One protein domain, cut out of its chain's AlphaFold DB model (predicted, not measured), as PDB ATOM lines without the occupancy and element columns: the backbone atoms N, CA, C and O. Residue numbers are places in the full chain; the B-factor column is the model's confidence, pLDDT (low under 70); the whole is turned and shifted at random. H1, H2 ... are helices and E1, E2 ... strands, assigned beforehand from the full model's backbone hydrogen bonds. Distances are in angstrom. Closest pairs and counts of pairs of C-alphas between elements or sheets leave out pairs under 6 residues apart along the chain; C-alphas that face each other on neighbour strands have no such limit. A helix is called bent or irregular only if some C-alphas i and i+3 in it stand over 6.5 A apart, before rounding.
ATOM      1  N   LEU A 123      34.900 -55.182  43.706       75.69
ATOM      2  CA  LEU A 123      34.565 -54.198  44.726       75.69
ATOM      3  C   LEU A 123      34.687 -54.845  46.112       75.69
ATOM      4  O   LEU A 123      34.276 -55.989  46.308       75.69
ATOM      5  N   THR A 124      35.277 -54.123  47.062       73.06
ATOM      6  CA  THR A 124      35.379 -54.568  48.460       73.06
ATOM      7  C   THR A 124      34.015 -54.583  49.142       73.06
ATOM      8  O   THR A 124      33.749 -55.468  49.950       73.06
ATOM      9  N   GLU A 125      33.136 -53.656  48.761       79.81
ATOM     10  CA  GLU A 125      31.759 -53.550  49.242       79.81
ATOM     11  C   GLU A 125      30.802 -53.360  48.056       79.81
ATOM     12  O   GLU A 125      31.193 -52.770  47.041       79.81
ATOM     13  N   PRO A 126      29.565 -53.881  48.137       80.00
ATOM     14  CA  PRO A 126      28.601 -53.751  47.055       80.00
ATOM     15  C   PRO A 126      28.140 -52.300  46.885       80.00
ATOM     16  O   PRO A 126      28.011 -51.551  47.850       80.00
ATOM     17  N   ILE A 127      27.837 -51.930  45.641       88.44
ATOM     18  CA  ILE A 127      27.050 -50.732  45.344       88.44
ATOM     19  C   ILE A 127      25.596 -51.068  45.657       88.44
ATOM     20  O   ILE A 127      25.100 -52.065  45.140       88.44
ATOM     21  N   THR A 128      24.917 -50.260  46.471       92.75
ATOM     22  CA  THR A 128      23.511 -50.517  46.828       92.75
ATOM     23  C   THR A 128      22.648 -49.278  46.690       92.75
ATOM     24  O   THR A 128      23.066 -48.187  47.086       92.75
ATOM     25  N   LEU A 129      21.418 -49.453  46.206       93.56
ATOM     26  CA  LEU A 129      20.401 -48.403  46.158       93.56
ATOM     27  C   LEU A 129      19.265 -48.705  47.131       93.56
ATOM     28  O   LEU A 129      18.629 -49.755  47.076       93.56
ATOM     29  N   THR A 130      18.960 -47.750  48.007       92.69
ATOM     30  CA  THR A 130      17.878 -47.888  48.986       92.69
ATOM     31  C   THR A 130      16.972 -46.669  48.969       92.69
ATOM     32  O   THR A 130      17.436 -45.535  48.943       92.69
ATOM     33  N   ALA A 131      15.660 -46.897  48.976       89.81
ATOM     34  CA  ALA A 131      14.683 -45.833  49.160       89.81
ATOM     35  C   ALA A 131      14.429 -45.626  50.654       89.81
ATOM     36  O   ALA A 131      14.167 -46.584  51.386       89.81
ATOM     37  N   ILE A 132      14.498 -44.378  51.104       85.25
ATOM     38  CA  ILE A 132      14.261 -43.973  52.486       85.25
ATOM     39  C   ILE A 132      13.137 -42.933  52.507       85.25
ATOM     40  O   ILE A 132      12.945 -42.183  51.553       85.25
ATOM     41  N   ASN A 133      12.405 -42.913  53.625       77.00
ATOM     42  CA  ASN A 133      11.257 -42.053  53.939       77.00
ATOM     43  C   ASN A 133       9.890 -42.504  53.399       77.00
ATOM     44  O   ASN A 133       9.709 -43.547  52.773       77.00
ATOM     45  N   THR A 134       8.892 -41.696  53.758       66.25
ATOM     46  CA  THR A 134       7.503 -41.755  53.310       66.25
ATOM     47  C   THR A 134       7.337 -41.107  51.940       66.25
ATOM     48  O   THR A 134       8.111 -40.238  51.553       66.25
ATOM     49  N   PHE A 135       6.243 -41.453  51.272       70.75
ATOM     50  CA  PHE A 135       5.845 -40.999  49.938       70.75
ATOM     51  C   PHE A 135       5.942 -39.479  49.678       70.75
ATOM     52  O   PHE A 135       6.167 -39.070  48.548       70.75
ATOM     53  N   GLU A 136       5.790 -38.645  50.710       72.50
ATOM     54  CA  GLU A 136       5.831 -37.175  50.607       72.50
ATOM     55  C   GLU A 136       7.259 -36.588  50.560       72.50
ATOM     56  O   GLU A 136       7.431 -35.474  50.085       72.50
ATOM     57  N   ASN A 137       8.280 -37.319  51.029       80.44
ATOM     58  CA  ASN A 137       9.679 -36.859  51.104       80.44
ATOM     59  C   ASN A 137      10.636 -37.985  50.699       80.44
ATOM     60  O   ASN A 137      11.539 -38.352  51.452       80.44
ATOM     61  N   LEU A 138      10.360 -38.606  49.557       88.00
ATOM     62  CA  LEU A 138      11.084 -39.788  49.125       88.00
ATOM     63  C   LEU A 138      12.533 -39.447  48.754       88.00
ATOM     64  O   LEU A 138      12.784 -38.680  47.823       88.00
ATOM     65  N   GLU A 139      13.471 -40.088  49.439       92.44
ATOM     66  CA  GLU A 139      14.905 -39.946  49.210       92.44
ATOM     67  C   GLU A 139      15.495 -41.288  48.771       92.44
ATOM     68  O   GLU A 139      15.065 -42.350  49.227       92.44
ATOM     69  N   VAL A 140      16.492 -41.254  47.888       95.00
ATOM     70  CA  VAL A 140      17.262 -42.448  47.517       95.00
ATOM     71  C   VAL A 140      18.676 -42.320  48.057       95.00
ATOM     72  O   VAL A 140      19.362 -41.338  47.781       95.00
ATOM     73  N   ILE A 141      19.129 -43.331  48.794       96.00
ATOM     74  CA  ILE A 141      20.519 -43.461  49.217       96.00
ATOM     75  C   ILE A 141      21.240 -44.438  48.295       96.00
ATOM     76  O   ILE A 141      20.875 -45.611  48.199       96.00
ATOM     77  N   LEU A 142      22.281 -43.931  47.644       96.31
ATOM     78  CA  LEU A 142      23.282 -44.695  46.921       96.31
ATOM     79  C   LEU A 142      24.484 -44.915  47.836       96.31
ATOM     80  O   LEU A 142      25.218 -43.973  48.115       96.31
ATOM     81  N   THR A 143      24.726 -46.150  48.250       95.38
ATOM     82  CA  THR A 143      25.958 -46.510  48.957       95.38
ATOM     83  C   THR A 143      27.002 -46.996  47.960       95.38
ATOM     84  O   THR A 143      26.723 -47.881  47.148       95.38
ATOM     85  N   VAL A 144      28.200 -46.413  48.011       94.00
ATOM     86  CA  VAL A 144      29.347 -46.785  47.175       94.00
ATOM     87  C   VAL A 144      30.602 -46.974  48.026       94.00
ATOM     88  O   VAL A 144      30.813 -46.221  48.980       94.00
ATOM     89  N   PRO A 145      31.490 -47.911  47.658       92.50
ATOM     90  CA  PRO A 145      32.755 -48.077  48.352       92.50
ATOM     91  C   PRO A 145      33.704 -46.898  48.111       92.50
ATOM     92  O   PRO A 145      33.779 -46.303  47.026       92.50
ATOM     93  N   PHE A 146      34.508 -46.611  49.125       91.31
ATOM     94  CA  PHE A 146      35.630 -45.698  49.077       91.31
ATOM     95  C   PHE A 146      36.816 -46.389  48.414       91.31
ATOM     96  O   PHE A 146      37.348 -47.385  48.907       91.31
ATOM     97  N   LEU A 147      37.260 -45.848  47.285       87.81
ATOM     98  CA  LEU A 147      38.335 -46.454  46.515       87.81
ATOM     99  C   LEU A 147      39.698 -45.935  46.975       87.81
ATOM    100  O   LEU A 147      40.126 -44.836  46.628       87.81
ATOM    101  N   LEU A 148      40.435 -46.764  47.716       84.50
ATOM    102  CA  LEU A 148      41.847 -46.504  47.982       84.50
ATOM    103  C   LEU A 148      42.736 -46.993  46.829       84.50
ATOM    104  O   LEU A 148      42.525 -48.089  46.304       84.50
ATOM    105  N   PRO A 149      43.818 -46.264  46.500       79.31
ATOM    106  CA  PRO A 149      44.861 -46.783  45.625       79.31
ATOM    107  C   PRO A 149      45.442 -48.105  46.149       79.31
ATOM    108  O   PRO A 149      45.527 -48.332  47.368       79.31
ATOM    109  N   SER A 150      45.880 -48.964  45.223       75.69
ATOM    110  CA  SER A 150      46.444 -50.281  45.528       75.69
ATOM    111  C   SER A 150      47.547 -50.210  46.601       75.69
ATOM    112  O   SER A 150      48.327 -49.247  46.633       75.69
ATOM    113  N   PRO A 151      47.653 -51.223  47.481       71.38
ATOM    114  CA  PRO A 151      48.706 -51.285  48.489       71.38
ATOM    115  C   PRO A 151      50.105 -51.109  47.876       71.38
ATOM    116  O   PRO A 151      50.421 -51.700  46.847       71.38
ATOM    117  N   GLY A 152      50.950 -50.288  48.508       68.25
ATOM    118  CA  GLY A 152      52.299 -49.963  48.020       68.25
ATOM    119  C   GLY A 152      52.390 -48.680  47.188       68.25
ATOM    120  O   GLY A 152      53.493 -48.181  46.964       68.25
ATOM    121  N   ILE A 153      51.254 -48.098  46.789       69.50
ATOM    122  CA  ILE A 153      51.209 -46.748  46.224       69.50
ATOM    123  C   ILE A 153      51.157 -45.749  47.380       69.50
ATOM    124  O   ILE A 153      50.177 -45.672  48.120       69.50
ATOM    125  N   ASP A 154      52.224 -44.967  47.521       67.06
ATOM    126  CA  ASP A 154      52.340 -43.881  48.498       67.06
ATOM    127  C   ASP A 154      51.556 -42.648  47.998       67.06
ATOM    128  O   ASP A 154      52.115 -41.636  47.569       67.06
ATOM    129  N   TRP A 155      50.228 -42.787  47.952       68.62
ATOM    130  CA  TRP A 155      49.311 -41.783  47.410       68.62
ATOM    131  C   TRP A 155      49.435 -40.460  48.164       68.62
ATOM    132  O   TRP A 155      49.467 -39.399  47.541       68.62
ATOM    133  N   HIS A 156      49.633 -40.521  49.482       66.38
ATOM    134  CA  HIS A 156      49.840 -39.339  50.295       66.38
ATOM    135  C   HIS A 156      51.064 -38.544  49.831       66.38
ATOM    136  O   HIS A 156      50.910 -37.361  49.538       66.38
ATOM    137  N   ARG A 157      52.247 -39.157  49.643       60.56
ATOM    138  CA  ARG A 157      53.431 -38.433  49.135       60.56
ATOM    139  C   ARG A 157      53.234 -37.848  47.743       60.56
ATOM    140  O   ARG A 157      53.654 -36.714  47.508       60.56
ATOM    141  N   THR A 158      52.621 -38.597  46.833       55.78
ATOM    142  CA  THR A 158      52.424 -38.184  45.437       55.78
ATOM    143  C   THR A 158      51.690 -36.847  45.358       55.78
ATOM    144  O   THR A 158      52.129 -35.935  44.661       55.78
ATOM    145  N   TYR A 159      50.630 -36.669  46.142       55.00
ATOM    146  CA  TYR A 159      49.828 -35.450  46.093       55.00
ATOM    147  C   TYR A 159      50.510 -34.213  46.703       55.00
ATOM    148  O   TYR A 159      50.266 -33.101  46.230       55.00
ATOM    149  N   TYR A 160      51.420 -34.386  47.670       52.97
ATOM    150  CA  TYR A 160      52.214 -33.276  48.222       52.97
ATOM    151  C   TYR A 160      53.238 -32.720  47.236       52.97
ATOM    152  O   TYR A 160      53.408 -31.504  47.149       52.97
ATOM    153  N   PHE A 161      53.920 -33.587  46.485       49.03
ATOM    154  CA  PHE A 161      54.961 -33.137  45.561       49.03
ATOM    155  C   PHE A 161      54.376 -32.375  44.365       49.03
ATOM    156  O   PHE A 161      54.913 -31.333  43.999       49.03
ATOM    157  N   TYR A 162      53.235 -32.804  43.816       48.78
ATOM    158  CA  TYR A 162      52.625 -32.124  42.662       48.78
ATOM    159  C   TYR A 162      51.822 -30.865  43.020       48.78
ATOM    160  O   TYR A 162      51.641 -30.004  42.166       48.78
ATOM    161  N   GLY A 163      51.360 -30.718  44.269       46.38
ATOM    162  CA  GLY A 163      50.711 -29.484  44.733       46.38
ATOM    163  C   GLY A 163      51.681 -28.323  44.983       46.38
ATOM    164  O   GLY A 163      51.294 -27.167  44.835       46.38
ATOM    165  N   CYS A 164      52.938 -28.614  45.339       42.12
ATOM    166  CA  CYS A 164      53.934 -27.600  45.706       42.12
ATOM    167  C   CYS A 164      55.049 -27.388  44.669       42.12
ATOM    168  O   CYS A 164      55.784 -26.410  44.778       42.12
ATOM    169  N   VAL A 165      55.209 -28.275  43.683       41.16
ATOM    170  CA  VAL A 165      56.374 -28.271  42.784       41.16
ATOM    171  C   VAL A 165      55.913 -28.331  41.326       41.16
ATOM    172  O   VAL A 165      56.064 -29.340  40.644       41.16
ATOM    173  N   ILE A 166      55.372 -27.221  40.812       41.91
ATOM    174  CA  ILE A 166      55.343 -26.982  39.362       41.91
ATOM    175  C   ILE A 166      56.774 -26.602  38.963       41.91
ATOM    176  O   ILE A 166      57.119 -25.426  38.897       41.91
ATOM    177  N   TYR A 167      57.638 -27.595  38.751       39.81
ATOM    178  CA  TYR A 167      58.862 -27.385  37.979       39.81
ATOM    179  C   TYR A 167      58.568 -27.763  36.524       39.81
ATOM    180  O   TYR A 167      58.447 -28.949  36.214       39.81
ATOM    181  N   PRO A 168      58.438 -26.785  35.611       40.81
ATOM    182  CA  PRO A 168      58.320 -27.069  34.193       40.81
ATOM    183  C   PRO A 168      59.695 -27.534  33.705       40.81
ATOM    184  O   PRO A 168      60.604 -26.723  33.538       40.81
ATOM    185  N   GLY A 169      59.897 -28.843  33.531       45.19
ATOM    186  CA  GLY A 169      61.165 -29.306  32.961       45.19
ATOM    187  C   GLY A 169      61.432 -30.805  32.886       45.19
ATOM    188  O   GLY A 169      62.226 -31.205  32.040       45.19
ATOM    189  N   SER A 170      60.799 -31.660  33.693       44.28
ATOM    190  CA  SER A 170      61.023 -33.107  33.566       44.28
ATOM    191  C   SER A 170      59.835 -33.936  34.044       44.28
ATOM    192  O   SER A 170      59.702 -34.259  35.222       44.28
ATOM    193  N   VAL A 171      58.995 -34.359  33.095       53.06
ATOM    194  CA  VAL A 171      58.048 -35.456  33.330       53.06
ATOM    195  C   VAL A 171      58.877 -36.728  33.479       53.06
ATOM    196  O   VAL A 171      59.303 -37.344  32.504       53.06
ATOM    197  N   SER A 172      59.216 -37.080  34.717       60.88
ATOM    198  CA  SER A 172      59.900 -38.344  34.992       60.88
ATOM    199  C   SER A 172      58.945 -39.518  34.732       60.88
ATOM    200  O   SER A 172      57.735 -39.378  34.883       60.88
ATOM    201  N   ALA A 173      59.458 -40.710  34.410       59.84
ATOM    202  CA  ALA A 173      58.621 -41.909  34.237       59.84
ATOM    203  C   ALA A 173      57.737 -42.222  35.467       59.84
ATOM    204  O   ALA A 173      56.670 -42.815  35.338       59.84
ATOM    205  N   LYS A 174      58.152 -41.773  36.662       61.38
ATOM    206  CA  LYS A 174      57.350 -41.870  37.888       61.38
ATOM    207  C   LYS A 174      56.124 -40.952  37.855       61.38
ATOM    208  O   LYS A 174      55.083 -41.339  38.361       61.38
ATOM    209  N   GLN A 175      56.223 -39.775  37.236       63.19
ATOM    210  CA  GLN A 175      55.099 -38.851  37.078       63.19
ATOM    211  C   GLN A 175      54.004 -39.436  36.184       63.19
ATOM    212  O   GLN A 175      52.848 -39.463  36.589       63.19
ATOM    213  N   SER A 176      54.385 -40.006  35.040       66.19
ATOM    214  CA  SER A 176      53.435 -40.639  34.118       66.19
ATOM    215  C   SER A 176      52.700 -41.830  34.751       66.19
ATOM    216  O   SER A 176      51.488 -41.951  34.597       66.19
ATOM    217  N   ALA A 177      53.396 -42.669  35.528       66.38
ATOM    218  CA  ALA A 177      52.760 -43.780  36.241       66.38
ATOM    219  C   ALA A 177      51.753 -43.308  37.310       66.38
ATOM    220  O   ALA A 177      50.753 -43.978  37.558       66.38
ATOM    221  N   HIS A 178      51.999 -42.157  37.944       67.38
ATOM    222  CA  HIS A 178      51.091 -41.586  38.939       67.38
ATOM    223  C   HIS A 178      49.871 -40.905  38.319       67.38
ATOM    224  O   HIS A 178      48.769 -41.091  38.827       67.38
ATOM    225  N   GLU A 179      50.052 -40.151  37.234       71.44
ATOM    226  CA  GLU A 179      48.946 -39.572  36.458       71.44
ATOM    227  C   GLU A 179      48.000 -40.687  35.986       71.44
ATOM    228  O   GLU A 179      46.802 -40.631  36.243       71.44
ATOM    229  N   GLN A 180      48.555 -41.789  35.470       77.38
ATOM    230  CA  GLN A 180      47.768 -42.955  35.070       77.38
ATOM    231  C   GLN A 180      46.949 -43.558  36.228       77.38
ATOM    232  O   GLN A 180      45.812 -43.976  36.027       77.38
ATOM    233  N   GLN A 181      47.491 -43.608  37.448       75.81
ATOM    234  CA  GLN A 181      46.759 -44.115  38.618       75.81
ATOM    235  C   GLN A 181      45.639 -43.174  39.070       75.81
ATOM    236  O   GLN A 181      44.591 -43.646  39.511       75.81
ATOM    237  N   GLN A 182      45.842 -41.860  38.953       75.44
ATOM    238  CA  GLN A 182      44.798 -40.872  39.227       75.44
ATOM    239  C   GLN A 182      43.659 -40.991  38.221       75.44
ATOM    240  O   GLN A 182      42.501 -41.001  38.627       75.44
ATOM    241  N   ASP A 183      43.991 -41.155  36.942       81.25
ATOM    242  CA  ASP A 183      43.005 -41.362  35.885       81.25
ATOM    243  C   ASP A 183      42.226 -42.661  36.108       81.25
ATOM    244  O   ASP A 183      41.005 -42.673  35.984       81.25
ATOM    245  N   ILE A 184      42.901 -43.748  36.501       84.25
ATOM    246  CA  ILE A 184      42.240 -45.010  36.863       84.25
ATOM    247  C   ILE A 184      41.269 -44.794  38.025       84.25
ATOM    248  O   ILE A 184      40.103 -45.158  37.905       84.25
ATOM    249  N   HIS A 185      41.712 -44.172  39.122       84.56
ATOM    250  CA  HIS A 185      40.846 -43.882  40.268       84.56
ATOM    251  C   HIS A 185      39.646 -43.017  39.862       84.56
ATOM    252  O   HIS A 185      38.507 -43.345  40.185       84.56
ATOM    253  N   HIS A 186      39.888 -41.939  39.112       86.12
ATOM    254  CA  HIS A 186      38.840 -41.047  38.633       86.12
ATOM    255  C   HIS A 186      37.819 -41.798  37.776       86.12
ATOM    256  O   HIS A 186      36.628 -41.710  38.050       86.12
ATOM    257  N   ASN A 187      38.274 -42.595  36.806       88.62
ATOM    258  CA  ASN A 187      37.402 -43.396  35.950       88.62
ATOM    259  C   ASN A 187      36.578 -44.410  36.754       88.62
ATOM    260  O   ASN A 187      35.384 -44.537  36.509       88.62
ATOM    261  N   ARG A 188      37.171 -45.078  37.754       89.38
ATOM    262  CA  ARG A 188      36.433 -46.006  38.627       89.38
ATOM    263  C   ARG A 188      35.319 -45.297  39.394       89.38
ATOM    264  O   ARG A 188      34.211 -45.815  39.457       89.38
ATOM    265  N   VAL A 189      35.595 -44.115  39.952       90.69
ATOM    266  CA  VAL A 189      34.572 -43.297  40.625       90.69
ATOM    267  C   VAL A 189      33.485 -42.860  39.645       90.69
ATOM    268  O   VAL A 189      32.308 -42.933  39.981       90.69
ATOM    269  N   GLN A 190      33.859 -42.451  38.427       90.44
ATOM    270  CA  GLN A 190      32.886 -42.090  37.396       90.44
ATOM    271  C   GLN A 190      31.932 -43.245  37.086       90.44
ATOM    272  O   GLN A 190      30.726 -43.031  37.117       90.44
ATOM    273  N   ASP A 191      32.463 -44.449  36.867       88.94
ATOM    274  CA  ASP A 191      31.667 -45.631  36.526       88.94
ATOM    275  C   ASP A 191      30.670 -46.009  37.630       88.94
ATOM    276  O   ASP A 191      29.539 -46.387  37.338       88.94
ATOM    277  N   MET A 192      31.059 -45.880  38.905       90.44
ATOM    278  CA  MET A 192      30.150 -46.153  40.028       90.44
ATOM    279  C   MET A 192      29.025 -45.121  40.132       90.44
ATOM    280  O   MET A 192      27.932 -45.454  40.569       90.44
ATOM    281  N   LEU A 193      29.280 -43.866  39.756       92.69
ATOM    282  CA  LEU A 193      28.301 -42.783  39.872       92.69
ATOM    283  C   LEU A 193      27.439 -42.604  38.613       92.69
ATOM    284  O   LEU A 193      26.445 -41.884  38.656       92.69
ATOM    285  N   ASP A 194      27.746 -43.289  37.508       89.31
ATOM    286  CA  ASP A 194      26.923 -43.251  36.291       89.31
ATOM    287  C   ASP A 194      25.474 -43.707  36.545       89.31
ATOM    288  O   ASP A 194      24.545 -43.211  35.908       89.31
ATOM    289  N   LEU A 195      25.251 -44.552  37.555       89.62
ATOM    290  CA  LEU A 195      23.921 -45.002  37.974       89.62
ATOM    291  C   LEU A 195      23.016 -43.884  38.522       89.62
ATOM    292  O   LEU A 195      21.813 -44.091  38.670       89.62
ATOM    293  N   LEU A 196      23.566 -42.699  38.811       92.44
ATOM    294  CA  LEU A 196      22.775 -41.536  39.213       92.44
ATOM    295  C   LEU A 196      21.891 -41.022  38.075       92.44
ATOM    296  O   LEU A 196      20.830 -40.472  38.347       92.44
ATOM    297  N   GLU A 197      22.299 -41.193  36.812       92.75
ATOM    298  CA  GLU A 197      21.600 -40.639  35.644       92.75
ATOM    299  C   GLU A 197      20.095 -40.964  35.608       92.75
ATOM    300  O   GLU A 197      19.303 -40.020  35.527       92.75
ATOM    301  N   PRO A 198      19.658 -42.237  35.701       93.38
ATOM    302  CA  PRO A 198      18.232 -42.559  35.712       93.38
ATOM    303  C   PRO A 198      17.479 -41.932  36.897       93.38
ATOM    304  O   PRO A 198      16.310 -41.572  36.748       93.38
ATOM    305  N   LEU A 199      18.142 -41.723  38.040       94.44
ATOM    306  CA  LEU A 199      17.510 -41.199  39.254       94.44
ATOM    307  C   LEU A 199      17.090 -39.728  39.124       94.44
ATOM    308  O   LEU A 199      16.107 -39.336  39.741       94.44
ATOM    309  N   TYR A 200      17.754 -38.926  38.280       93.31
ATOM    310  CA  TYR A 200      17.397 -37.508  38.079       93.31
ATOM    311  C   TYR A 200      15.975 -37.303  37.538       93.31
ATOM    312  O   TYR A 200      15.370 -36.259  37.794       93.31
ATOM    313  N   SER A 201      15.451 -38.276  36.788       91.56
ATOM    314  CA  SER A 201      14.088 -38.230  36.241       91.56
ATOM    315  C   SER A 201      13.006 -38.551  37.272       91.56
ATOM    316  O   SER A 201      11.837 -38.230  37.060       91.56
ATOM    317  N   LEU A 202      13.376 -39.153  38.404       92.25
ATOM    318  CA  LEU A 202      12.444 -39.442  39.483       92.25
ATOM    319  C   LEU A 202      12.163 -38.172  40.294       92.25
ATOM    320  O   LEU A 202      13.054 -37.357  40.552       92.25
ATOM    321  N   HIS A 203      10.920 -38.024  40.742       90.69
ATOM    322  CA  HIS A 203      10.494 -36.980  41.670       90.69
ATOM    323  C   HIS A 203      10.908 -37.320  43.103       90.69
ATOM    324  O   HIS A 203      10.098 -37.747  43.926       90.69
ATOM    325  N   LEU A 204      12.198 -37.158  43.373       91.44
ATOM    326  CA  LEU A 204      12.807 -37.379  44.680       91.44
ATOM    327  C   LEU A 204      13.000 -36.045  45.402       91.44
ATOM    328  O   LEU A 204      13.361 -35.044  44.782       91.44
ATOM    329  N   SER A 205      12.842 -36.044  46.725       90.31
ATOM    330  CA  SER A 205      13.247 -34.904  47.555       90.31
ATOM    331  C   SER A 205      14.767 -34.740  47.588       90.31
ATOM    332  O   SER A 205      15.269 -33.636  47.788       90.31
ATOM    333  N   GLY A 206      15.502 -35.834  47.373       94.19
ATOM    334  CA  GLY A 206      16.944 -35.814  47.217       94.19
ATOM    335  C   GLY A 206      17.544 -37.179  46.897       94.19
ATOM    336  O   GLY A 206      16.885 -38.218  46.989       94.19
ATOM    337  N   ILE A 207      18.820 -37.155  46.525       96.31
ATOM    338  CA  ILE A 207      19.667 -38.339  46.388       96.31
ATOM    339  C   ILE A 207      20.874 -38.165  47.306       96.31
ATOM    340  O   ILE A 207      21.602 -37.180  47.190       96.31
ATOM    341  N   THR A 208      21.142 -39.135  48.170       96.56
ATOM    342  CA  THR A 208      22.338 -39.130  49.017       96.56
ATOM    343  C   THR A 208      23.290 -40.234  48.579       96.56
ATOM    344  O   THR A 208      22.997 -41.416  48.688       96.56
ATOM    345  N   VAL A 209      24.464 -39.849  48.094       97.06
ATOM    346  CA  VAL A 209      25.590 -40.732  47.802       97.06
ATOM    347  C   VAL A 209      26.425 -40.892  49.064       97.06
ATOM    348  O   VAL A 209      27.196 -40.005  49.427       97.06
ATOM    349  N   ARG A 210      26.274 -42.026  49.739       96.06
ATOM    350  CA  ARG A 210      27.051 -42.395  50.916       96.06
ATOM    351  C   ARG A 210      28.296 -43.165  50.495       96.06
ATOM    352  O   ARG A 210      28.209 -44.203  49.849       96.06
ATOM    353  N   ILE A 211      29.453 -42.645  50.873       95.06
ATOM    354  CA  ILE A 211      30.741 -43.288  50.654       95.06
ATOM    355  C   ILE A 211      31.091 -44.081  51.915       95.06
ATOM    356  O   ILE A 211      31.264 -43.490  52.983       95.06
ATOM    357  N   GLU A 212      31.221 -45.396  51.780       93.19
ATOM    358  CA  GLU A 212      31.581 -46.309  52.873       93.19
ATOM    359  C   GLU A 212      32.973 -46.896  52.652       93.19
ATOM    360  O   GLU A 212      33.447 -46.998  51.526       93.19
ATOM    361  N   ALA A 213      33.688 -47.193  53.730       90.62
ATOM    362  CA  ALA A 213      35.030 -47.745  53.658       90.62
ATOM    363  C   ALA A 213      35.114 -48.960  54.574       90.62
ATOM    364  O   ALA A 213      34.747 -48.871  55.746       90.62
ATOM    365  N   ASP A 214      35.680 -50.050  54.058       89.56
ATOM    366  CA  ASP A 214      35.912 -51.250  54.851       89.56
ATOM    367  C   ASP A 214      36.933 -50.999  55.979       89.56
ATOM    368  O   ASP A 214      37.723 -50.045  55.956       89.56
ATOM    369  N   ASP A 215      36.961 -51.888  56.974       88.31
ATOM    370  CA  ASP A 215      37.855 -51.772  58.135       88.31
ATOM    371  C   ASP A 215      39.334 -51.623  57.733       88.31
ATOM    372  O   ASP A 215      40.105 -50.894  58.365       88.31
ATOM    373  N   ALA A 216      39.745 -52.304  56.657       87.19
ATOM    374  CA  ALA A 216      41.106 -52.240  56.143       87.19
ATOM    375  C   ALA A 216      41.426 -50.856  55.555       87.19
ATOM    376  O   ALA A 216      42.516 -50.316  55.780       87.19
ATOM    377  N   SER A 217      40.485 -50.268  54.823       86.88
ATOM    378  CA  SER A 217      40.597 -48.938  54.237       86.88
ATOM    379  C   SER A 217      40.556 -47.864  55.311       86.88
ATOM    380  O   SER A 217      41.421 -46.990  55.309       86.88
ATOM    381  N   LEU A 218      39.657 -47.974  56.291       87.31
ATOM    382  CA  LEU A 218      39.611 -47.090  57.457       87.31
ATOM    383  C   LEU A 218      40.934 -47.106  58.229       87.31
ATOM    384  O   LEU A 218      41.500 -46.048  58.514       87.31
ATOM    385  N   ALA A 219      41.488 -48.290  58.503       85.69
ATOM    386  CA  ALA A 219      42.783 -48.415  59.165       85.69
ATOM    387  C   ALA A 219      43.913 -47.756  58.355       85.69
ATOM    388  O   ALA A 219      44.800 -47.118  58.927       85.69
ATOM    389  N   ARG A 220      43.896 -47.874  57.021       83.75
ATOM    390  CA  ARG A 220      44.866 -47.196  56.145       83.75
ATOM    391  C   ARG A 220      44.700 -45.677  56.172       83.75
ATOM    392  O   ARG A 220      45.698 -44.988  56.342       83.75
ATOM    393  N   ILE A 221      43.471 -45.171  56.072       81.50
ATOM    394  CA  ILE A 221      43.160 -43.733  56.134       81.50
ATOM    395  C   ILE A 221      43.674 -43.134  57.449       81.50
ATOM    396  O   ILE A 221      44.356 -42.112  57.426       81.50
ATOM    397  N   ARG A 222      43.417 -43.798  58.584       78.75
ATOM    398  CA  ARG A 222      43.853 -43.346  59.918       78.75
ATOM    399  C   ARG A 222      45.372 -43.347  60.068       78.75
ATOM    400  O   ARG A 222      45.951 -42.358  60.511       78.75
ATOM    401  N   ASN A 223      46.027 -44.432  59.648       77.69
ATOM    402  CA  ASN A 223      47.489 -44.511  59.654       77.69
ATOM    403  C   ASN A 223      48.119 -43.409  58.792       77.69
ATOM    404  O   ASN A 223      49.129 -42.816  59.179       77.69
ATOM    405  N   ASP A 224      47.524 -43.131  57.632       71.06
ATOM    406  CA  ASP A 224      47.992 -42.082  56.738       71.06
ATOM    407  C   ASP A 224      47.782 -40.690  57.362       71.06
ATOM    408  O   ASP A 224      48.727 -39.903  57.371       71.06
ATOM    409  N   ASP A 225      46.634 -40.394  57.982       69.00
ATOM    410  CA  ASP A 225      46.401 -39.112  58.669       69.00
ATOM    411  C   ASP A 225      47.395 -38.869  59.822       69.00
ATOM    412  O   ASP A 225      48.019 -37.804  59.923       69.00
ATOM    413  N   GLU A 226      47.665 -39.895  60.635       70.94
ATOM    414  CA  GLU A 226      48.697 -39.824  61.671       70.94
ATOM    415  C   GLU A 226      50.088 -39.517  61.100       70.94
ATOM    416  O   GLU A 226      50.851 -38.733  61.677       70.94
ATOM    417  N   LEU A 227      50.453 -40.149  59.978       67.19
ATOM    418  CA  LEU A 227      51.740 -39.927  59.320       67.19
ATOM    419  C   LEU A 227      51.871 -38.491  58.806       67.19
ATOM    420  O   LEU A 227      52.969 -37.927  58.863       67.19
ATOM    421  N   LEU A 228      50.781 -37.893  58.326       64.31
ATOM    422  CA  LEU A 228      50.752 -36.509  57.854       64.31
ATOM    423  C   LEU A 228      50.902 -35.520  59.001       64.31
ATOM    424  O   LEU A 228      51.762 -34.638  58.927       64.31
ATOM    425  N   ASN A 229      50.166 -35.732  60.089       66.62
ATOM    426  CA  ASN A 229      50.272 -34.920  61.297       66.62
ATOM    427  C   ASN A 229      51.681 -34.993  61.913       66.62
ATOM    428  O   ASN A 229      52.228 -33.974  62.336       66.62
ATOM    429  N   LYS A 230      52.321 -36.174  61.892       69.56
ATOM    430  CA  LYS A 230      53.703 -36.368  62.374       69.56
ATOM    431  C   LYS A 230      54.752 -35.716  61.465       69.56
ATOM    432  O   LYS A 230      55.686 -35.095  61.968       69.56
ATOM    433  N   LYS A 231      54.648 -35.874  60.139       65.44
ATOM    434  CA  LYS A 231      55.650 -35.357  59.180       65.44
ATOM    435  C   LYS A 231      55.532 -33.852  58.945       65.44
ATOM    436  O   LYS A 231      56.541 -33.210  58.659       65.44
ATOM    437  N   PHE A 232      54.329 -33.295  59.054       62.84
ATOM    438  CA  PHE A 232      54.049 -31.902  58.718       62.84
ATOM    439  C   PHE A 232      53.159 -31.224  59.773       62.84
ATOM    440  O   PHE A 232      52.059 -30.769  59.452       62.84
ATOM    441  N   PRO A 233      53.638 -31.065  61.020       59.81
ATOM    442  CA  PRO A 233      52.832 -30.528  62.124       59.81
ATOM    443  C   PRO A 233      52.297 -29.103  61.868       59.81
ATOM    444  O   PRO A 233      51.271 -28.713  62.417       59.81
ATOM    445  N   ASN A 234      52.948 -28.339  60.980       57.00
ATOM    446  CA  ASN A 234      52.562 -26.970  60.615       57.00
ATOM    447  C   ASN A 234      51.700 -26.880  59.336       57.00
ATOM    448  O   ASN A 234      51.309 -25.784  58.941       57.00
ATOM    449  N   MET A 235      51.393 -27.995  58.657       53.75
ATOM    450  CA  MET A 235      50.534 -27.971  57.458       53.75
ATOM    451  C   MET A 235      49.051 -27.752  57.771       53.75
ATOM    452  O   MET A 235      48.293 -27.400  56.868       53.75
ATOM    453  N   SER A 236      48.643 -27.834  59.043       50.44
ATOM    454  CA  SER A 236      47.317 -27.380  59.490       50.44
ATOM    455  C   SER A 236      47.039 -25.910  59.118       50.44
ATOM    456  O   SER A 236      45.880 -25.514  58.986       50.44
ATOM    457  N   VAL A 237      48.090 -25.117  58.861       45.03
ATOM    458  CA  VAL A 237      48.026 -23.693  58.495       45.03
ATOM    459  C   VAL A 237      47.628 -23.456  57.029       45.03
ATOM    460  O   VAL A 237      47.003 -22.444  56.734       45.03
ATOM    461  N   TRP A 238      47.879 -24.395  56.108       46.84
ATOM    462  CA  TRP A 238      47.541 -24.232  54.677       46.84
ATOM    463  C   TRP A 238      46.044 -24.422  54.375       46.84
ATOM    464  O   TRP A 238      45.626 -24.381  53.221       46.84
ATOM    465  N   SER A 239      45.238 -24.650  55.414       47.84
ATOM    466  CA  SER A 239      43.912 -25.253  55.304       47.84
ATOM    467  C   SER A 239      42.777 -24.486  55.971       47.84
ATOM    468  O   SER A 239      41.673 -25.010  56.067       47.84
ATOM    469  N   GLN A 240      43.021 -23.276  56.479       47.31
ATOM    470  CA  GLN A 240      42.054 -22.689  57.406       47.31
ATOM    471  C   GLN A 240      40.946 -21.855  56.760       47.31
ATOM    472  O   GLN A 240      39.917 -21.739  57.411       47.31
ATOM    473  N   ASN A 241      41.086 -21.352  55.522       49.31
ATOM    474  CA  ASN A 241      40.171 -20.313  55.011       49.31
ATOM    475  C   ASN A 241      39.700 -20.434  53.540       49.31
ATOM    476  O   ASN A 241      39.073 -19.496  53.057       49.31
ATOM    477  N   THR A 242      39.965 -21.521  52.801       53.16
ATOM    478  CA  THR A 242      39.480 -21.655  51.406       53.16
ATOM    479  C   THR A 242      39.015 -23.080  51.085       53.16
ATOM    480  O   THR A 242      39.563 -24.039  51.621       53.16
ATOM    481  N   GLU A 243      38.019 -23.227  50.197       49.56
ATOM    482  CA  GLU A 243      37.525 -24.509  49.633       49.56
ATOM    483  C   GLU A 243      38.653 -25.374  49.064       49.56
ATOM    484  O   GLU A 243      38.666 -26.598  49.194       49.56
ATOM    485  N   GLU A 244      39.679 -24.721  48.521       53.50
ATOM    486  CA  GLU A 244      40.899 -25.373  48.065       53.50
ATOM    487  C   GLU A 244      41.603 -26.165  49.183       53.50
ATOM    488  O   GLU A 244      42.365 -27.082  48.900       53.50
ATOM    489  N   GLY A 245      41.353 -25.844  50.454       57.66
ATOM    490  CA  GLY A 245      41.989 -26.450  51.617       57.66
ATOM    491  C   GLY A 245      41.689 -27.938  51.792       57.66
ATOM    492  O   GLY A 245      42.612 -28.680  52.123       57.66
ATOM    493  N   ILE A 246      40.453 -28.404  51.543       64.06
ATOM    494  CA  ILE A 246      40.147 -29.844  51.626       64.06
ATOM    495  C   ILE A 246      40.704 -30.576  50.408       64.06
ATOM    496  O   ILE A 246      41.480 -31.516  50.569       64.06
ATOM    497  N   TYR A 247      40.425 -30.090  49.198       66.12
ATOM    498  CA  TYR A 247      40.831 -30.739  47.946       66.12
ATOM    499  C   TYR A 247      42.342 -30.682  47.676       66.12
ATOM    500  O   TYR A 247      42.847 -31.383  46.803       66.12
ATOM    501  N   ARG A 248      43.102 -29.881  48.432       66.25
ATOM    502  CA  ARG A 248      44.575 -29.892  48.406       66.25
ATOM    503  C   ARG A 248      45.199 -30.885  49.379       66.25
ATOM    504  O   ARG A 248      46.408 -31.101  49.312       66.25
ATOM    505  N   THR A 249      44.410 -31.510  50.246       71.00
ATOM    506  CA  THR A 249      44.889 -32.600  51.103       71.00
ATOM    507  C   THR A 249      44.887 -33.908  50.323       71.00
ATOM    508  O   THR A 249      44.082 -34.057  49.402       71.00
ATOM    509  N   PRO A 250      45.742 -34.883  50.673       73.31
ATOM    510  CA  PRO A 250      45.681 -36.195  50.050       73.31
ATOM    511  C   PRO A 250      44.278 -36.783  50.122       73.31
ATOM    512  O   PRO A 250      43.737 -37.177  49.093       73.31
ATOM    513  N   PHE A 251      43.681 -36.815  51.319       78.69
ATOM    514  CA  PHE A 251      42.355 -37.390  51.528       78.69
ATOM    515  C   PHE A 251      41.299 -36.679  50.675       78.69
ATOM    516  O   PHE A 251      40.563 -37.316  49.927       78.69
ATOM    517  N   GLY A 252      41.297 -35.344  50.687       78.94
ATOM    518  CA  GLY A 252      40.374 -34.577  49.864       78.94
ATOM    519  C   GLY A 252      40.574 -34.781  48.364       78.94
ATOM    520  O   GLY A 252      39.599 -34.673  47.637       78.94
ATOM    521  N   ARG A 253      41.769 -35.142  47.874       78.62
ATOM    522  CA  ARG A 253      41.965 -35.523  46.460       78.62
ATOM    523  C   ARG A 253      41.380 -36.885  46.091       78.62
ATOM    524  O   ARG A 253      41.110 -37.095  44.914       78.62
ATOM    525  N   LEU A 254      41.180 -37.783  47.054       84.75
ATOM    526  CA  LEU A 254      40.452 -39.037  46.835       84.75
ATOM    527  C   LEU A 254      38.935 -38.824  46.877       84.75
ATOM    528  O   LEU A 254      38.212 -39.436  46.100       84.75
ATOM    529  N   ILE A 255      38.458 -37.905  47.720       87.19
ATOM    530  CA  ILE A 255      37.034 -37.540  47.792       87.19
ATOM    531  C   ILE A 255      36.611 -36.631  46.627       87.19
ATOM    532  O   ILE A 255      35.495 -36.753  46.126       87.19
ATOM    533  N   HIS A 256      37.494 -35.745  46.151       85.62
ATOM    534  CA  HIS A 256      37.179 -34.757  45.111       85.62
ATOM    535  C   HIS A 256      36.525 -35.363  43.858       85.62
ATOM    536  O   HIS A 256      35.498 -34.833  43.444       85.62
ATOM    537  N   PRO A 257      37.018 -36.483  43.283       89.81
ATOM    538  CA  PRO A 257      36.380 -37.137  42.144       89.81
ATOM    539  C   PRO A 257      34.893 -37.441  42.324       89.81
ATOM    540  O   PRO A 257      34.155 -37.307  41.351       89.81
ATOM    541  N   TYR A 258      34.443 -37.798  43.532       92.75
ATOM    542  CA  TYR A 258      33.029 -38.065  43.802       92.75
ATOM    543  C   TYR A 258      32.211 -36.777  43.658       92.75
ATOM    544  O   TYR A 258      31.276 -36.718  42.862       92.75
ATOM    545  N   ALA A 259      32.625 -35.710  44.347       89.75
ATOM    546  CA  ALA A 259      31.968 -34.405  44.279       89.75
ATOM    547  C   ALA A 259      31.988 -33.817  42.855       89.75
ATOM    548  O   ALA A 259      30.957 -33.389  42.343       89.75
ATOM    549  N   THR A 260      33.141 -33.844  42.179       88.12
ATOM    550  CA  THR A 260      33.282 -33.339  40.805       88.12
ATOM    551  C   THR A 260      32.432 -34.127  39.816       88.12
ATOM    552  O   THR A 260      31.862 -33.533  38.902       88.12
ATOM    553  N   LYS A 261      32.333 -35.452  39.973       91.75
ATOM    554  CA  LYS A 261      31.484 -36.275  39.112       91.75
ATOM    555  C   LYS A 261      30.016 -35.904  39.293       91.75
ATOM    556  O   LYS A 261      29.387 -35.603  38.282       91.75
ATOM    557  N   ILE A 262      29.509 -35.821  40.525       91.94
ATOM    558  CA  ILE A 262      28.123 -35.387  40.782       91.94
ATOM    559  C   ILE A 262      27.859 -33.999  40.203       91.94
ATOM    560  O   ILE A 262      26.859 -33.801  39.513       91.94
ATOM    561  N   ASP A 263      28.772 -33.054  40.422       88.06
ATOM    562  CA  ASP A 263      28.666 -31.710  39.864       88.06
ATOM    563  C   ASP A 263      28.576 -31.767  38.326       88.06
ATOM    564  O   ASP A 263      27.637 -31.238  37.722       88.06
ATOM    565  N   SER A 264      29.509 -32.467  37.675       89.19
ATOM    566  CA  SER A 264      29.556 -32.599  36.214       89.19
ATOM    567  C   SER A 264      28.322 -33.295  35.630       89.19
ATOM    568  O   SER A 264      27.803 -32.858  34.603       89.19
ATOM    569  N   GLN A 265      27.820 -34.332  36.301       91.75
ATOM    570  CA  GLN A 265      26.664 -35.116  35.879       91.75
ATOM    571  C   GLN A 265      25.374 -34.323  36.052       91.75
ATOM    572  O   GLN A 265      24.551 -34.296  35.146       91.75
ATOM    573  N   THR A 266      25.253 -33.569  37.142       91.69
ATOM    574  CA  THR A 266      24.160 -32.617  37.359       91.69
ATOM    575  C   THR A 266      24.074 -31.601  36.222       91.69
ATOM    576  O   THR A 266      23.008 -31.380  35.651       91.69
ATOM    577  N   LEU A 267      25.209 -31.018  35.828       90.56
ATOM    578  CA  LEU A 267      25.245 -30.086  34.701       90.56
ATOM    579  C   LEU A 267      24.947 -30.769  33.366       90.56
ATOM    580  O   LEU A 267      24.255 -30.191  32.531       90.56
ATOM    581  N   HIS A 268      25.454 -31.984  33.162       91.88
ATOM    582  CA  HIS A 268      25.121 -32.779  31.986       91.88
ATOM    583  C   HIS A 268      23.610 -33.003  31.884       91.88
ATOM    584  O   HIS A 268      23.042 -32.775  30.818       91.88
ATOM    585  N   MET A 269      22.954 -33.350  32.993       93.06
ATOM    586  CA  MET A 269      21.508 -33.536  33.034       93.06
ATOM    587  C   MET A 269      20.756 -32.243  32.738       93.06
ATOM    588  O   MET A 269      19.859 -32.274  31.903       93.06
ATOM    589  N   LEU A 270      21.160 -31.099  33.306       93.44
ATOM    590  CA  LEU A 270      20.573 -29.785  32.982       93.44
ATOM    591  C   LEU A 270      20.613 -29.500  31.472       93.44
ATOM    592  O   LEU A 270      19.605 -29.111  30.877       93.44
ATOM    593  N   PHE A 271      21.749 -29.762  30.824       92.75
ATOM    594  CA  PHE A 271      21.852 -29.627  29.371       92.75
ATOM    595  C   PHE A 271      21.031 -30.675  28.613       92.75
ATOM    596  O   PHE A 271      20.417 -30.330  27.608       92.75
ATOM    597  N   LYS A 272      20.954 -31.918  29.095       93.12
ATOM    598  CA  LYS A 272      20.100 -32.963  28.514       93.12
ATOM    599  C   LYS A 272      18.617 -32.586  28.589       93.12
ATOM    600  O   LYS A 272      17.882 -32.802  27.630       93.12
ATOM    601  N   TYR A 273      18.175 -31.954  29.674       93.00
ATOM    602  CA  TYR A 273      16.815 -31.427  29.782       93.00
ATOM    603  C   TYR A 273      16.560 -30.301  28.777       93.00
ATOM    604  O   TYR A 273      15.563 -30.325  28.049       93.00
ATOM    605  N   LEU A 274      17.496 -29.353  28.665       93.38
ATOM    606  CA  LEU A 274      17.422 -28.304  27.649       93.38
ATOM    607  C   LEU A 274      17.323 -28.910  26.241       93.38
ATOM    608  O   LEU A 274      16.478 -28.490  25.449       93.38
ATOM    609  N   ASP A 275      18.166 -29.897  25.934       91.94
ATOM    610  CA  ASP A 275      18.328 -30.410  24.580       91.94
ATOM    611  C   ASP A 275      17.289 -31.447  24.156       91.94
ATOM    612  O   ASP A 275      16.702 -31.277  23.080       91.94
ATOM    613  N   ASP A 276      17.056 -32.457  24.992       89.38
ATOM    614  CA  ASP A 276      16.238 -33.640  24.706       89.38
ATOM    615  C   ASP A 276      14.884 -33.590  25.424       89.38
ATOM    616  O   ASP A 276      13.905 -34.172  24.958       89.38
ATOM    617  N   GLY A 277      14.787 -32.840  26.525       85.44
ATOM    618  CA  GLY A 277      13.558 -32.727  27.316       85.44
ATOM    619  C   GLY A 277      13.340 -33.810  28.337       85.44
ATOM    620  O   GLY A 277      12.216 -33.957  28.797       85.44
ATOM    621  N   VAL A 278      14.387 -34.556  28.675       85.81
ATOM    622  CA  VAL A 278      14.336 -35.492  29.796       85.81
ATOM    623  C   VAL A 278      14.194 -34.675  31.081       85.81
ATOM    624  O   VAL A 278      15.123 -33.923  31.387       85.81
ATOM    625  N   PRO A 279      13.059 -34.761  31.796       85.94
ATOM    626  CA  PRO A 279      12.807 -33.920  32.955       85.94
ATOM    627  C   PRO A 279      13.809 -34.208  34.073       85.94
ATOM    628  O   PRO A 279      14.283 -35.334  34.240       85.94
ATOM    629  N   ILE A 280      14.127 -33.161  34.832       89.88
ATOM    630  CA  ILE A 280      14.932 -33.248  36.049       89.88
ATOM    631  C   ILE A 280      14.015 -32.891  37.198       89.88
ATOM    632  O   ILE A 280      13.674 -31.725  37.394       89.88
ATOM    633  N   ASN A 281      13.621 -33.916  37.934       89.19
ATOM    634  CA  ASN A 281      12.654 -33.802  39.013       89.19
ATOM    635  C   ASN A 281      13.329 -33.846  40.391       89.19
ATOM    636  O   ASN A 281      12.746 -33.415  41.383       89.19
ATOM    637  N   THR A 282      14.575 -34.321  40.453       89.38
ATOM    638  CA  THR A 282      15.405 -34.283  41.661       89.38
ATOM    639  C   THR A 282      16.060 -32.913  41.827       89.38
ATOM    640  O   THR A 282      16.740 -32.424  40.924       89.38
ATOM    641  N   THR A 283      15.912 -32.313  43.010       87.19
ATOM    642  CA  THR A 283      16.403 -30.955  43.307       87.19
ATOM    643  C   THR A 283      17.647 -30.918  44.189       87.19
ATOM    644  O   THR A 283      18.324 -29.893  44.242       87.19
ATOM    645  N   LYS A 284      17.982 -32.014  44.879       93.69
ATOM    646  CA  LYS A 284      19.097 -32.070  45.832       93.69
ATOM    647  C   LYS A 284      19.892 -33.356  45.678       93.69
ATOM    648  O   LYS A 284      19.316 -34.439  45.595       93.69
ATOM    649  N   ILE A 285      21.216 -33.240  45.680       95.56
ATOM    650  CA  ILE A 285      22.126 -34.384  45.678       95.56
ATOM    651  C   ILE A 285      23.240 -34.138  46.684       95.56
ATOM    652  O   ILE A 285      23.893 -33.101  46.635       95.56
ATOM    653  N   ALA A 286      23.483 -35.081  47.586       95.19
ATOM    654  CA  ALA A 286      24.540 -34.981  48.583       95.19
ATOM    655  C   ALA A 286      25.572 -36.098  48.407       95.19
ATOM    656  O   ALA A 286      25.201 -37.249  48.237       95.19
ATOM    657  N   VAL A 287      26.862 -35.786  48.503       95.25
ATOM    658  CA  VAL A 287      27.921 -36.769  48.783       95.25
ATOM    659  C   VAL A 287      28.188 -36.738  50.272       95.25
ATOM    660  O   VAL A 287      28.495 -35.670  50.784       95.25
ATOM    661  N   GLN A 288      28.122 -37.868  50.961       95.00
ATOM    662  CA  GLN A 288      28.372 -37.974  52.396       95.00
ATOM    663  C   GLN A 288      29.434 -39.032  52.676       95.00
ATOM    664  O   GLN A 288      29.440 -40.088  52.048       95.00
ATOM    665  N   TRP A 289      30.312 -38.763  53.636       93.12
ATOM    666  CA  TRP A 289      31.243 -39.750  54.177       93.12
ATOM    667  C   TRP A 289      31.382 -39.553  55.683       93.12
ATOM    668  O   TRP A 289      31.386 -38.419  56.175       93.12
ATOM    669  N   ASP A 290      31.517 -40.659  56.406       90.88
ATOM    670  CA  ASP A 290      31.822 -40.649  57.832       90.88
ATOM    671  C   ASP A 290      32.797 -41.779  58.174       90.88
ATOM    672  O   ASP A 290      32.434 -42.950  58.236       90.88
ATOM    673  N   PHE A 291      34.067 -41.421  58.344       88.94
ATOM    674  CA  PHE A 291      35.170 -42.344  58.635       88.94
ATOM    675  C   PHE A 291      35.725 -42.176  60.060       88.94
ATOM    676  O   PHE A 291      36.699 -42.845  60.440       88.94
ATOM    677  N   ALA A 292      35.134 -41.274  60.850       80.94
ATOM    678  CA  ALA A 292      35.554 -41.001  62.216       80.94
ATOM    679  C   ALA A 292      35.198 -42.172  63.157       80.94
ATOM    680  O   ALA A 292      34.147 -42.789  63.038       80.94
ATOM    681  N   GLU A 293      36.074 -42.493  64.119       72.50
ATOM    682  CA  GLU A 293      35.768 -43.501  65.161       72.50
ATOM    683  C   GLU A 293      34.826 -42.961  66.235       72.50
ATOM    684  O   GLU A 293      34.071 -43.701  66.862       72.50
ATOM    685  N   THR A 294      34.912 -41.657  66.478       66.50
ATOM    686  CA  THR A 294      34.110 -40.958  67.473       66.50
ATOM    687  C   THR A 294      33.267 -39.914  66.768       66.50
ATOM    688  O   THR A 294      33.839 -39.129  66.005       66.50
ATOM    689  N   PRO A 295      31.954 -39.841  67.053       61.19
ATOM    690  CA  PRO A 295      31.114 -38.806  66.482       61.19
ATOM    691  C   PRO A 295      31.724 -37.442  66.822       61.19
ATOM    692  O   PRO A 295      32.144 -37.222  67.967       61.19
ATOM    693  N   PRO A 296      31.824 -36.529  65.848       55.47
ATOM    694  CA  PRO A 296      32.479 -35.257  66.076       55.47
ATOM    695  C   PRO A 296      31.720 -34.504  67.170       55.47
ATOM    696  O   PRO A 296      30.523 -34.234  67.070       55.47
ATOM    697  N   THR A 297      32.417 -34.146  68.248       55.88
ATOM    698  CA  THR A 297      31.865 -33.222  69.241       55.88
ATOM    699  C   THR A 297      31.513 -31.910  68.545       55.88
ATOM    700  O   THR A 297      32.330 -31.397  67.780       55.88
ATOM    701  N   SER A 298      30.347 -31.333  68.843       55.19
ATOM    702  CA  SER A 298      29.838 -30.087  68.235       55.19
ATOM    703  C   SER A 298      30.816 -28.900  68.275       55.19
ATOM    704  O   SER A 298      30.703 -27.976  67.475       55.19
ATOM    705  N   ALA A 299      31.816 -28.933  69.160       49.84
ATOM    706  CA  ALA A 299      32.902 -27.955  69.233       49.84
ATOM    707  C   ALA A 299      33.945 -28.057  68.090       49.84
ATOM    708  O   ALA A 299      34.688 -27.103  67.869       49.84
ATOM    709  N   ASN A 300      33.996 -29.177  67.356       50.72
ATOM    710  CA  ASN A 300      34.998 -29.467  66.319       50.72
ATOM    711  C   ASN A 300      34.430 -29.509  64.888       50.72
ATOM    712  O   ASN A 300      35.197 -29.635  63.928       50.72
ATOM    713  N   SER A 301      33.111 -29.374  64.709       52.59
ATOM    714  CA  SER A 301      32.505 -29.240  63.382       52.59
ATOM    715  C   SER A 301      32.709 -27.813  62.875       52.59
ATOM    716  O   SER A 301      31.960 -26.897  63.219       52.59
ATOM    717  N   ARG A 302      33.746 -27.588  62.069       57.69
ATOM    718  CA  ARG A 302      33.886 -26.320  61.353       57.69
ATOM    719  C   ARG A 302      32.988 -26.358  60.121       57.69
ATOM    720  O   ARG A 302      33.262 -27.083  59.176       57.69
ATOM    721  N   LYS A 303      31.912 -25.570  60.111       55.66
ATOM    722  CA  LYS A 303      31.106 -25.382  58.898       55.66
ATOM    723  C   LYS A 303      31.911 -24.520  57.923       55.66
ATOM    724  O   LYS A 303      32.114 -23.335  58.172       55.66
ATOM    725  N   TYR A 304      32.395 -25.127  56.847       56.81
ATOM    726  CA  TYR A 304      33.094 -24.430  55.770       56.81
ATOM    727  C   TYR A 304      32.157 -24.213  54.596       56.81
ATOM    728  O   TYR A 304      32.271 -24.878  53.578       56.81
ATOM    729  N   GLU A 305      31.228 -23.277  54.745       55.22
ATOM    730  CA  GLU A 305      30.281 -22.948  53.688       55.22
ATOM    731  C   GLU A 305      31.019 -22.237  52.549       55.22
ATOM    732  O   GLU A 305      31.350 -21.054  52.627       55.22
ATOM    733  N   HIS A 306      31.353 -23.001  51.514       57.50
ATOM    734  CA  HIS A 306      31.806 -22.459  50.250       57.50
ATOM    735  C   HIS A 306      30.695 -22.625  49.232       57.50
ATOM    736  O   HIS A 306      30.321 -23.751  48.921       57.50
ATOM    737  N   GLU A 307      30.210 -21.503  48.718       58.75
ATOM    738  CA  GLU A 307      29.284 -21.467  47.601       58.75
ATOM    739  C   GLU A 307      30.108 -21.285  46.321       58.75
ATOM    740  O   GLU A 307      30.691 -20.221  46.089       58.75
ATOM    741  N   SER A 308      30.213 -22.329  45.490       57.41
ATOM    742  CA  SER A 308      30.892 -22.167  44.199       57.41
ATOM    743  C   SER A 308      30.138 -21.123  43.360       57.41
ATOM    744  O   SER A 308      28.917 -21.186  43.222       57.41
ATOM    745  N   SER A 309      30.853 -20.164  42.760       52.34
ATOM    746  CA  SER A 309      30.284 -19.031  41.998       52.34
ATOM    747  C   SER A 309      29.564 -19.423  40.692       52.34
ATOM    748  O   SER A 309      29.189 -18.569  39.884       52.34
ATOM    749  N   ASN A 310      29.319 -20.721  40.495       54.59
ATOM    750  CA  ASN A 310      28.545 -21.277  39.395       54.59
ATOM    751  C   ASN A 310      27.025 -21.155  39.583       54.59
ATOM    752  O   ASN A 310      26.296 -21.708  38.764       54.59
ATOM    753  N   VAL A 311      26.545 -20.386  40.570       55.12
ATOM    754  CA  VAL A 311      25.120 -20.030  40.753       55.12
ATOM    755  C   VAL A 311      24.469 -19.585  39.427       55.12
ATOM    756  O   VAL A 311      23.316 -19.891  39.144       55.12
ATOM    757  N   ASN A 312      25.252 -18.971  38.532       57.19
ATOM    758  CA  ASN A 312      24.844 -18.579  37.175       57.19
ATOM    759  C   ASN A 312      24.513 -19.745  36.213       57.19
ATOM    760  O   ASN A 312      24.242 -19.502  35.038       57.19
ATOM    761  N   ARG A 313      24.586 -21.002  36.663       73.06
ATOM    762  CA  ARG A 313      24.237 -22.207  35.893       73.06
ATOM    763  C   ARG A 313      23.099 -23.013  36.531       73.06
ATOM    764  O   ARG A 313      22.960 -24.184  36.207       73.06
ATOM    765  N   GLY A 314      22.323 -22.406  37.436       82.62
ATOM    766  CA  GLY A 314      21.185 -23.053  38.109       82.62
ATOM    767  C   GLY A 314      21.579 -24.274  38.938       82.62
ATOM    768  O   GLY A 314      20.870 -25.274  38.976       82.62
ATOM    769  N   ARG A 315      22.749 -24.197  39.573       87.19
ATOM    770  CA  ARG A 315      23.191 -25.148  40.589       87.19
ATOM    771  C   ARG A 315      24.003 -24.416  41.651       87.19
ATOM    772  O   ARG A 315      24.822 -23.555  41.311       87.19
ATOM    773  N   SER A 316      23.802 -24.777  42.908       86.12
ATOM    774  CA  SER A 316      24.636 -24.362  44.034       86.12
ATOM    775  C   SER A 316      25.391 -25.589  44.545       86.12
ATOM    776  O   SER A 316      24.966 -26.729  44.362       86.12
ATOM    777  N   THR A 317      26.569 -25.396  45.127       84.69
ATOM    778  CA  THR A 317      27.261 -26.488  45.815       84.69
ATOM    779  C   THR A 317      27.846 -25.948  47.092       84.69
ATOM    780  O   THR A 317      28.555 -24.945  47.050       84.69
ATOM    781  N   THR A 318      27.537 -26.636  48.184       85.25
ATOM    782  CA  THR A 318      27.903 -26.302  49.552       85.25
ATOM    783  C   THR A 318      28.631 -27.490  50.156       85.25
ATOM    784  O   THR A 318      28.079 -28.579  50.288       85.25
ATOM    785  N   SER A 319      29.887 -27.290  50.537       82.81
ATOM    786  CA  SER A 319      30.679 -28.311  51.232       82.81
ATOM    787  C   SER A 319      30.641 -28.074  52.742       82.81
ATOM    788  O   SER A 319      30.631 -26.935  53.187       82.81
ATOM    789  N   MET A 320      30.619 -29.124  53.558       83.38
ATOM    790  CA  MET A 320      30.690 -29.045  55.021       83.38
ATOM    791  C   MET A 320      31.476 -30.249  55.539       83.38
ATOM    792  O   MET A 320      31.196 -31.374  55.154       83.38
ATOM    793  N   PHE A 321      32.471 -30.052  56.402       79.06
ATOM    794  CA  PHE A 321      33.309 -31.156  56.883       79.06
ATOM    795  C   PHE A 321      33.870 -30.879  58.275       79.06
ATOM    796  O   PHE A 321      34.071 -29.732  58.669       79.06
ATOM    797  N   ALA A 322      34.124 -31.940  59.036       76.44
ATOM    798  CA  ALA A 322      34.757 -31.852  60.342       76.44
ATOM    799  C   ALA A 322      36.219 -31.380  60.232       76.44
ATOM    800  O   ALA A 322      36.829 -31.407  59.161       76.44
ATOM    801  N   ALA A 323      36.800 -30.923  61.346       71.50
ATOM    802  CA  ALA A 323      38.177 -30.427  61.364       71.50
ATOM    803  C   ALA A 323      39.219 -31.495  60.965       71.50
ATOM    804  O   ALA A 323      40.231 -31.153  60.354       71.50
ATOM    805  N   ASP A 324      38.953 -32.764  61.283       71.12
ATOM    806  CA  ASP A 324      39.749 -33.925  60.861       71.12
ATOM    807  C   ASP A 324      39.494 -34.330  59.397       71.12
ATOM    808  O   ASP A 324      40.280 -35.071  58.816       71.12
ATOM    809  N   ARG A 325      38.427 -33.796  58.784       76.50
ATOM    810  CA  ARG A 325      37.945 -34.078  57.422       76.50
ATOM    811  C   ARG A 325      37.493 -35.520  57.198       76.50
ATOM    812  O   ARG A 325      37.096 -35.844  56.080       76.50
ATOM    813  N   LEU A 326      37.518 -36.362  58.229       80.62
ATOM    814  CA  LEU A 326      37.092 -37.758  58.150       80.62
ATOM    815  C   LEU A 326      35.572 -37.884  58.079       80.62
ATOM    816  O   LEU A 326      35.077 -38.900  57.610       80.62
ATOM    817  N   THR A 327      34.851 -36.835  58.467       84.56
ATOM    818  CA  THR A 327      33.406 -36.717  58.284       84.56
ATOM    819  C   THR A 327      33.100 -35.490  57.435       84.56
ATOM    820  O   THR A 327      33.639 -34.402  57.681       84.56
ATOM    821  N   GLY A 328      32.208 -35.621  56.459       87.31
ATOM    822  CA  GLY A 328      31.787 -34.489  55.651       87.31
ATOM    823  C   GLY A 328      30.643 -34.779  54.698       87.31
ATOM    824  O   GLY A 328      30.207 -35.913  54.514       87.31
ATOM    825  N   VAL A 329      30.137 -33.695  54.125       90.56
ATOM    826  CA  VAL A 329      29.087 -33.679  53.125       90.56
ATOM    827  C   VAL A 329      29.380 -32.616  52.071       90.56
ATOM    828  O   VAL A 329      29.830 -31.513  52.383       90.56
ATOM    829  N   VAL A 330      29.116 -32.935  50.811       90.06
ATOM    830  CA  VAL A 330      29.047 -31.973  49.711       90.06
ATOM    831  C   VAL A 330      27.631 -32.018  49.169       90.06
ATOM    832  O   VAL A 330      27.229 -33.020  48.590       90.06
ATOM    833  N   LEU A 331      26.873 -30.952  49.387       91.69
ATOM    834  CA  LEU A 331      25.507 -30.800  48.911       91.69
ATOM    835  C   LEU A 331      25.508 -30.002  47.611       91.69
ATOM    836  O   LEU A 331      26.023 -28.890  47.577       91.69
ATOM    837  N   THR A 332      24.891 -30.543  46.572       91.75
ATOM    838  CA  THR A 332      24.601 -29.871  45.310       91.75
ATOM    839  C   THR A 332      23.093 -29.683  45.193       91.75
ATOM    840  O   THR A 332      22.342 -30.657  45.160       91.75
ATOM    841  N   GLU A 333      22.646 -28.433  45.122       91.25
ATOM    842  CA  GLU A 333      21.237 -28.093  44.904       91.25
ATOM    843  C   GLU A 333      21.045 -27.656  43.451       91.25
ATOM    844  O   GLU A 333      21.891 -26.962  42.877       91.25
ATOM    845  N   LEU A 334      19.945 -28.091  42.843       90.88
ATOM    846  CA  LEU A 334      19.591 -27.826  41.459       90.88
ATOM    847  C   LEU A 334      18.438 -26.826  41.401       90.88
ATOM    848  O   LEU A 334      17.369 -27.047  41.962       90.88
ATOM    849  N   GLU A 335      18.635 -25.765  40.629       89.94
ATOM    850  CA  GLU A 335      17.631 -24.751  40.325       89.94
ATOM    851  C   GLU A 335      17.381 -24.764  38.810       89.94
ATOM    852  O   GLU A 335      17.925 -23.955  38.053       89.94
TER     853      GLU A 335
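What this domain is: This is residues 123 to 335 of the 422 residues of an uncharacterized protein of Trematosphaeria pertusa (UniProt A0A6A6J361). A twisted wall of six strands has one long helix, H7, running along one face, with the end of H2 packed on H7 and no helix over the other face. Beyond one end of the strands, where H7 begins, H1, H4, H5 and H6 form a looser group off the sheet. The 213 printed residues, with eight named helices and six named strands, run E1 E2 H1 H2 H3 E3 H4 H5 H6 H7 E4 H8 E5 E6, of mixed class. The whole is compact, with a radius of gyration of the C-alphas of 18.2 A and spans of 50 by 43 by 35 A.

How they stand to each other: Look first at the mixed sheet, in order E1 (residues 128 to 132), E2 (139 to 145), E3 (206 to 212), E4 (284 to 290), E6 (327 to 334), E5 (315 to 321). Within hydrogen-bond range you find N 130 and O 141 at 2.9 A in the antiparallel hairpin E1 and E2, and N 318 and O 331 at 2.8 A in the antiparallel hairpin E5 and E6. Parallel E2 and E3 have N 142 and O 208 at 2.8 A, parallel E3 and E4 have N 209 and O 286 at 2.7 A, and antiparallel E4 and E6 have N 287 and O 330 at 2.8 A. H7, residues 250 to 276, lies over E4 and E6 at a height over the sheet of 9.5 A, along the strands at 13 degrees to E6 on the local plane: two layers, helix and sheet. H7 is the hub. H2, residues 173 to 193, touches it with residues 186 to 193 alone, at a steep tilt of 52 degrees, the same way; the closest C-alphas, of His 186 and Pro 257, are 5.8 A apart. H1, residues 155 to 164, touches residues 250 to 253 of H7, about perpendicular at 77 degrees, closest at the C-alphas of His 156 and Pro 250, 5.2 A. H6, residues 244 to 247, touches H7 only at the corner, and H5, residues 235 to 239, only just touches H6, only at the corner, with 3 pairs of C-alphas within 8 A. H4, residues 215 to 231, is close but not clearly touching H1; H3, residues 196 to 199, and H8, residues 309 to 313, only graze the sheet. Two strand-helix-strand units, parallel neighbour strands with helices between, are E2, H1 H2 H3, E3 and E3, H4 H5 H6 H7, E4. Every O i to N i+4 pair is within hydrogen-bond range in H2 and H4; H1 has 5 of 6, H7 20 of 23, H5 and H8 each 0 of 1 beside 1 of 2 O i to N i+3 pairs, and H3 and H6 are too short for such a pair.

Where its parts are: Find C-alpha 128 at (23.511, -50.517, 46.828), where E1 begins. From C-alpha 250 at (45.681, -36.195, 50.050), H7 runs 38.9 A, with a kink of 27 degrees near residue 257. H2 measures 30.9 A, H4 24.2 A and E6 23.5 A, ending at C-alpha 334, (19.591, -27.826, 41.459). H8 is irregular, with C-alphas 309 and 312 at 7.3 A.

The domain as a whole: The two C-alphas farthest apart, of Phe 135 and Gly 169, are 59.0 A apart, and the printed part has no cut. The link from E4 to H8, residues 291 to 308, is long; residues 164 to 173 stand free. Mean pLDDT of the printed part is 76.9, with low confidence among others at residues 152 to 178, 227 to 248 and 294 to 312.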